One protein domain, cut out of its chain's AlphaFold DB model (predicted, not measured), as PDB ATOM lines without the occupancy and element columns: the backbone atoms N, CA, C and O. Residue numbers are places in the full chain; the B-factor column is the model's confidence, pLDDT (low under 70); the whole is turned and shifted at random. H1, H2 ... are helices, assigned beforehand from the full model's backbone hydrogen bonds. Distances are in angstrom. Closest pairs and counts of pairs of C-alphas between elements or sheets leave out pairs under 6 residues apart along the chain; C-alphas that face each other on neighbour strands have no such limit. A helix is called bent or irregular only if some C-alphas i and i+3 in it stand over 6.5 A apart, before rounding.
ATOM      1  N   GLY A  15     123.558 169.029  78.331       97.88
ATOM      2  CA  GLY A  15     124.792 169.662  78.790       97.88
ATOM      3  C   GLY A  15     125.388 168.971  80.016       97.88
ATOM      4  O   GLY A  15     126.594 168.753  80.062       97.88
ATOM      5  N   GLY A  16     124.559 168.551  80.975       97.06
ATOM      6  CA  GLY A  16     125.001 167.782  82.141       97.06
ATOM      7  C   GLY A  16     125.583 166.415  81.768       97.06
ATOM      8  O   GLY A  16     126.647 166.047  82.260       97.06
ATOM      9  N   LEU A  17     124.937 165.686  80.852       97.94
ATOM     10  CA  LEU A  17     125.460 164.416  80.336       97.94
ATOM     11  C   LEU A  17     126.778 164.614  79.572       97.94
ATOM     12  O   LEU A  17     127.747 163.891  79.810       97.94
ATOM     13  N   ALA A  18     126.846 165.630  78.710       98.25
ATOM     14  CA  ALA A  18     128.073 165.989  78.006       98.25
ATOM     15  C   ALA A  18     129.198 166.356  78.987       98.25
ATOM     16  O   ALA A  18     130.329 165.913  78.809       98.25
ATOM     17  N   ALA A  19     128.894 167.084  80.066       98.38
ATOM     18  CA  ALA A  19     129.863 167.404  81.111       98.38
ATOM     19  C   ALA A  19     130.414 166.144  81.798       98.38
ATOM     20  O   ALA A  19     131.616 166.072  82.040       98.38
ATOM     21  N   CYS A  20     129.587 165.122  82.050       98.31
ATOM     22  CA  CYS A  20     130.064 163.836  82.572       98.31
ATOM     23  C   CYS A  20     131.030 163.135  81.604       98.31
ATOM     24  O   CYS A  20     132.059 162.616  82.045       98.31
ATOM     25  N   PHE A  21     130.735 163.148  80.297       98.62
ATOM     26  CA  PHE A  21     131.649 162.616  79.282       98.62
ATOM     27  C   PHE A  21     132.975 163.383  79.271       98.62
ATOM     28  O   PHE A  21     134.045 162.787  79.364       98.62
ATOM     29  N   LEU A  22     132.912 164.713  79.195       98.56
ATOM     30  CA  LEU A  22     134.095 165.568  79.120       98.56
ATOM     31  C   LEU A  22     134.957 165.464  80.381       98.56
ATOM     32  O   LEU A  22     136.177 165.416  80.270       98.56
ATOM     33  N   ALA A  23     134.348 165.362  81.564       98.25
ATOM     34  CA  ALA A  23     135.071 165.141  82.813       98.25
ATOM     35  C   ALA A  23     135.785 163.782  82.821       98.25
ATOM     36  O   ALA A  23     136.967 163.713  83.153       98.25
ATOM     37  N   GLY A  24     135.106 162.705  82.405       98.31
ATOM     38  CA  GLY A  24     135.724 161.382  82.282       98.31
ATOM     39  C   GLY A  24     136.885 161.370  81.286       98.31
ATOM     40  O   GLY A  24     137.939 160.796  81.562       98.31
ATOM     41  N   TRP A  25     136.720 162.059  80.156       98.50
ATOM     42  CA  TRP A  25     137.763 162.212  79.147       98.50
ATOM     43  C   TRP A  25     138.956 163.014  79.677       98.50
ATOM     44  O   TRP A  25     140.090 162.571  79.526       98.50
ATOM     45  N   ALA A  26     138.712 164.142  80.347       98.31
ATOM     46  CA  ALA A  26     139.758 165.002  80.893       98.31
ATOM     47  C   ALA A  26     140.564 164.322  82.011       98.31
ATOM     48  O   ALA A  26     141.780 164.479  82.067       98.31
ATOM     49  N   ILE A  27     139.906 163.552  82.884       97.88
ATOM     50  CA  ILE A  27     140.562 162.853  83.999       97.88
ATOM     51  C   ILE A  27     141.334 161.623  83.506       97.88
ATOM     52  O   ILE A  27     142.446 161.372  83.960       97.88
ATOM     53  N   GLY A  28     140.747 160.835  82.599       97.06
ATOM     54  CA  GLY A  28     141.337 159.571  82.149       97.06
ATOM     55  C   GLY A  28     142.183 159.659  80.875       97.06
ATOM     56  O   GLY A  28     142.842 158.687  80.521       97.06
ATOM     57  N   GLY A  29     142.153 160.787  80.163       97.62
ATOM     58  CA  GLY A  29     142.957 161.045  78.966       97.62
ATOM     59  C   GLY A  29     142.537 160.283  77.702       97.62
ATOM     60  O   GLY A  29     143.217 160.381  76.683       97.62
ATOM     61  N   SER A  30     141.435 159.523  77.724       98.12
ATOM     62  CA  SER A  30     140.994 158.697  76.589       98.12
ATOM     63  C   SER A  30     139.491 158.793  76.328       98.12
ATOM     64  O   SER A  30     138.699 159.009  77.247       98.12
ATOM     65  N   ILE A  31     139.071 158.605  75.072       97.81
ATOM     66  CA  ILE A  31     137.645 158.598  74.690       97.81
ATOM     67  C   ILE A  31     136.867 157.538  75.482       97.81
ATOM     68  O   ILE A  31     135.739 157.789  75.905       97.81
ATOM     69  N   ASN A  32     137.483 156.381  75.738       98.38
ATOM     70  CA  ASN A  32     136.882 155.331  76.560       98.38
ATOM     71  C   ASN A  32     136.608 155.822  77.984       98.38
ATOM     72  O   ASN A  32     135.520 155.591  78.504       98.38
ATOM     73  N   SER A  33     137.540 156.571  78.582       98.38
ATOM     74  CA  SER A  33     137.333 157.214  79.885       98.38
ATOM     75  C   SER A  33     136.184 158.226  79.850       98.38
ATOM     76  O   SER A  33     135.432 158.326  80.819       98.38
ATOM     77  N   GLY A  34     135.987 158.922  78.724       98.56
ATOM     78  CA  GLY A  34     134.817 159.774  78.504       98.56
ATOM     79  C   GLY A  34     133.507 158.991  78.542       98.56
ATOM     80  O   GLY A  34     132.597 159.338  79.295       98.56
ATOM     81  N   TRP A  35     133.417 157.877  77.811       98.56
ATOM     82  CA  TRP A  35     132.237 157.006  77.851       98.56
ATOM     83  C   TRP A  35     131.993 156.409  79.237       98.56
ATOM     84  O   TRP A  35     130.850 156.357  79.687       98.56
ATOM     85  N   THR A  36     133.053 156.017  79.951       98.38
ATOM     86  CA  THR A  36     132.953 155.571  81.348       98.38
ATOM     87  C   THR A  36     132.392 156.677  82.249       98.38
ATOM     88  O   THR A  36     131.505 156.405  83.059       98.38
ATOM     89  N   GLY A  37     132.847 157.924  82.079       98.44
ATOM     90  CA  GLY A  37     132.332 159.089  82.801       98.44
ATOM     91  C   GLY A  37     130.854 159.359  82.519       98.44
ATOM     92  O   GLY A  37     130.076 159.554  83.454       98.44
ATOM     93  N   LEU A  38     130.438 159.289  81.252       98.56
ATOM     94  CA  LEU A  38     129.032 159.420  80.857       98.56
ATOM     95  C   LEU A  38     128.158 158.314  81.459       98.56
ATOM     96  O   LEU A  38     127.077 158.595  81.977       98.56
ATOM     97  N   LEU A  39     128.618 157.062  81.402       98.44
ATOM     98  CA  LEU A  39     127.875 155.916  81.918       98.44
ATOM     99  C   LEU A  39     127.667 156.029  83.429       98.44
ATOM    100  O   LEU A  39     126.529 155.991  83.892       98.44
ATOM    101  N   TRP A  40     128.746 156.177  84.199       98.19
ATOM    102  CA  TRP A  40     128.674 156.134  85.661       98.19
ATOM    103  C   TRP A  40     128.232 157.463  86.272       98.19
ATOM    104  O   TRP A  40     127.333 157.481  87.112       98.19
ATOM    105  N   GLY A  41     128.821 158.577  85.833       97.25
ATOM    106  CA  GLY A  41     128.501 159.918  86.333       97.25
ATOM    107  C   GLY A  41     127.180 160.475  85.798       97.25
ATOM    108  O   GLY A  41     126.543 161.280  86.476       97.25
ATOM    109  N   GLY A  42     126.755 160.029  84.613       97.38
ATOM    110  CA  GLY A  42     125.484 160.397  83.996       97.38
ATOM    111  C   GLY A  42     124.410 159.333  84.213       97.38
ATOM    112  O   GLY A  42     123.590 159.449  85.123       97.38
ATOM    113  N   GLY A  43     124.411 158.293  83.377       98.19
ATOM    114  CA  GLY A  43     123.316 157.320  83.274       98.19
ATOM    115  C   GLY A  43     123.009 156.570  84.574       98.19
ATOM    116  O   GLY A  43     121.885 156.628  85.072       98.19
ATOM    117  N   VAL A  44     124.006 155.899  85.159       98.44
ATOM    118  CA  VAL A  44     123.839 155.129  86.403       98.44
ATOM    119  C   VAL A  44     123.486 156.052  87.567       98.44
ATOM    120  O   VAL A  44     122.549 155.765  88.310       98.44
ATOM    121  N   ARG A  45     124.169 157.197  87.701       97.62
ATOM    122  CA  ARG A  45     123.834 158.210  88.712       97.62
ATOM    123  C   ARG A  45     122.376 158.650  88.604       97.62
ATOM    124  O   ARG A  45     121.683 158.723  89.614       97.62
ATOM    125  N   MET A  46     121.901 158.959  87.396       97.75
ATOM    126  CA  MET A  46     120.503 159.323  87.166       97.75
ATOM    127  C   MET A  46     119.570 158.179  87.547       97.75
ATOM    128  O   MET A  46     118.616 158.427  88.274       97.75
ATOM    129  N   LEU A  47     119.848 156.948  87.113       98.12
ATOM    130  CA  LEU A  47     119.040 155.781  87.463       98.12
ATOM    131  C   LEU A  47     118.891 155.652  88.982       98.12
ATOM    132  O   LEU A  47     117.767 155.561  89.471       98.12
ATOM    133  N   VAL A  48     119.999 155.699  89.725       98.06
ATOM    134  CA  VAL A  48     119.998 155.557  91.187       98.06
ATOM    135  C   VAL A  48     119.234 156.697  91.860       98.06
ATOM    136  O   VAL A  48     118.371 156.434  92.693       98.06
ATOM    137  N   VAL A  49     119.494 157.953  91.476       97.38
ATOM    138  CA  VAL A  49     118.802 159.118  92.056       97.38
ATOM    139  C   VAL A  49     117.293 159.033  91.823       97.38
ATOM    140  O   VAL A  49     116.531 159.193  92.770       97.38
ATOM    141  N   HIS A  50     116.850 158.704  90.606       97.69
ATOM    142  CA  HIS A  50     115.421 158.566  90.317       97.69
ATOM    143  C   HIS A  50     114.780 157.428  91.113       97.69
ATOM    144  O   HIS A  50     113.690 157.610  91.642       97.69
ATOM    145  N   HIS A  51     115.447 156.277  91.250       98.12
ATOM    146  CA  HIS A  51     114.913 155.180  92.062       98.12
ATOM    147  C   HIS A  51     114.782 155.574  93.533       98.12
ATOM    148  O   HIS A  51     113.772 155.253  94.151       98.12
ATOM    149  N   ILE A  52     115.750 156.311  94.087       98.00
ATOM    150  CA  ILE A  52     115.651 156.842  95.451       98.00
ATOM    151  C   ILE A  52     114.457 157.800  95.563       98.00
ATOM    152  O   ILE A  52     113.622 157.614  96.445       98.00
ATOM    153  N   THR A  53     114.310 158.767  94.656       97.12
ATOM    154  CA  THR A  53     113.187 159.719  94.680       97.12
ATOM    155  C   THR A  53     111.834 159.016  94.529       97.12
ATOM    156  O   THR A  53     110.928 159.219  95.330       97.12
ATOM    157  N   TYR A  54     111.681 158.128  93.548       97.88
ATOM    158  CA  TYR A  54     110.422 157.414  93.311       97.88
ATOM    159  C   TYR A  54     110.111 156.372  94.391       97.88
ATOM    160  O   TYR A  54     108.943 156.031  94.608       97.88
ATOM    161  N   SER A  55     111.129 155.892  95.114       97.50
ATOM    162  CA  SER A  55     110.921 155.020  96.271       97.50
ATOM    163  C   SER A  55     110.117 155.703  97.376       97.50
ATOM    164  O   SER A  55     109.393 155.022  98.093       97.50
ATOM    165  N   ILE A  56     110.153 157.038  97.475       97.56
ATOM    166  CA  ILE A  56     109.340 157.790  98.438       97.56
ATOM    167  C   ILE A  56     107.854 157.601  98.115       97.56
ATOM    168  O   ILE A  56     107.090 157.139  98.958       97.56
ATOM    169  N   ASN A  57     107.459 157.837  96.862       96.31
ATOM    170  CA  ASN A  57     106.062 157.698  96.433       96.31
ATOM    171  C   ASN A  57     105.542 156.255  96.520       96.31
ATOM    172  O   ASN A  57     104.346 156.039  96.683       96.31
ATOM    173  N   SER A  58     106.422 155.260  96.401       96.12
ATOM    174  CA  SER A  58     106.048 153.841  96.459       96.12
ATOM    175  C   SER A  58     106.175 153.261  97.870       96.12
ATOM    176  O   SER A  58     105.175 152.932  98.506       96.12
ATOM    177  N   ILE A  59     107.392 153.158  98.401       98.06
ATOM    178  CA  ILE A  59     107.676 152.525  99.695       98.06
ATOM    179  C   ILE A  59     107.010 153.295 100.837       98.06
ATOM    180  O   ILE A  59     106.378 152.664 101.684       98.06
ATOM    181  N   CYS A  60     107.098 154.630 100.864       98.12
ATOM    182  CA  CYS A  60     106.520 155.410 101.963       98.12
ATOM    183  C   CYS A  60     104.991 155.504 101.911       98.12
ATOM    184  O   CYS A  60     104.405 155.926 102.900       98.12
ATOM    185  N   HIS A  61     104.335 155.081 100.828       97.56
ATOM    186  CA  HIS A  61     102.876 154.911 100.796       97.56
ATOM    187  C   HIS A  61     102.425 153.462 100.999       97.56
ATOM    188  O   HIS A  61     101.253 153.213 101.257       97.56
ATOM    189  N   PHE A  62     103.347 152.500 100.933       96.38
ATOM    190  CA  PHE A  62     103.045 151.083 101.116       96.38
ATOM    191  C   PHE A  62     103.378 150.574 102.526       96.38
ATOM    192  O   PHE A  62     102.644 149.765 103.089       96.38
ATOM    193  N   MET A  63     104.479 151.039 103.126       96.00
ATOM    194  CA  MET A  63     104.971 150.526 104.407       96.00
ATOM    195  C   MET A  63     105.594 151.606 105.293       96.00
ATOM    196  O   MET A  63     105.979 152.679 104.841       96.00
TER     197      MET A  63
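This is residues 15 to 63 of the 146 residues of the protein "Acyl-CoA desaturase" of Baekduia soli (UniProt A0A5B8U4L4). A short helix, H1, and a much longer one, H2, make a lopsided V that closes at the tight turn between them. H1 packs steeply on the first arm of H2, H2a, and the second arm, H2b, runs on from H2a at a shallow tilt of 14 degrees, with a kink near residue 54; residues 47 to 63 stick out free and make the length. The printed part has 49 residues with two named helices, H1 then H2, and no named strand; its class is all helix. It is only just extended, close to loose, with a radius of gyration of the C-alphas of 14.6 A, and spans 47 by 17 by 11 A.

H1, residues 15 to 28, is joined by a tight link of 2 residues to H2, residues 31 to 62. H2 was assigned as one helix by its hydrogen bonds but is bent, the C-alphas of 41 and 44 being 6.7 A apart; its arms are H2a, residues 31 to 41, and H2b, residues 44 to 62. H1 and H2a touch, their closest C-alphas being those of Trp 25 and Gly 34, 3.9 A apart. They run opposite ways at a steep tilt of 53 degrees. H2a and H2b are near each other, at a shallow tilt of 14 degrees. H1 and H2b are apart. Every O i to N i+4 pair is within hydrogen-bond range in H1 and H2a, and 12 of 15 are in H2b.

H1 begins at C-alpha 15 (124.792, 169.662, 78.790) and is 19.7 A long. H2a begins at C-alpha 31 (137.645, 158.598, 74.690) and measures 14.9 A. H2b, 25.8 A long, has a kink of 32 degrees near residue 54 and ends at C-alpha 62 (103.045, 151.083, 101.116).

The two C-alphas farthest apart are those of Gly 29 and Met 63, 46.9 A. Without residues 47 to 63, the body of 32 residues spans 24 by 16 by 10 A. The printed part has no cut and no long link. Its mean pLDDT is 97.9, and no printed residue is under 70.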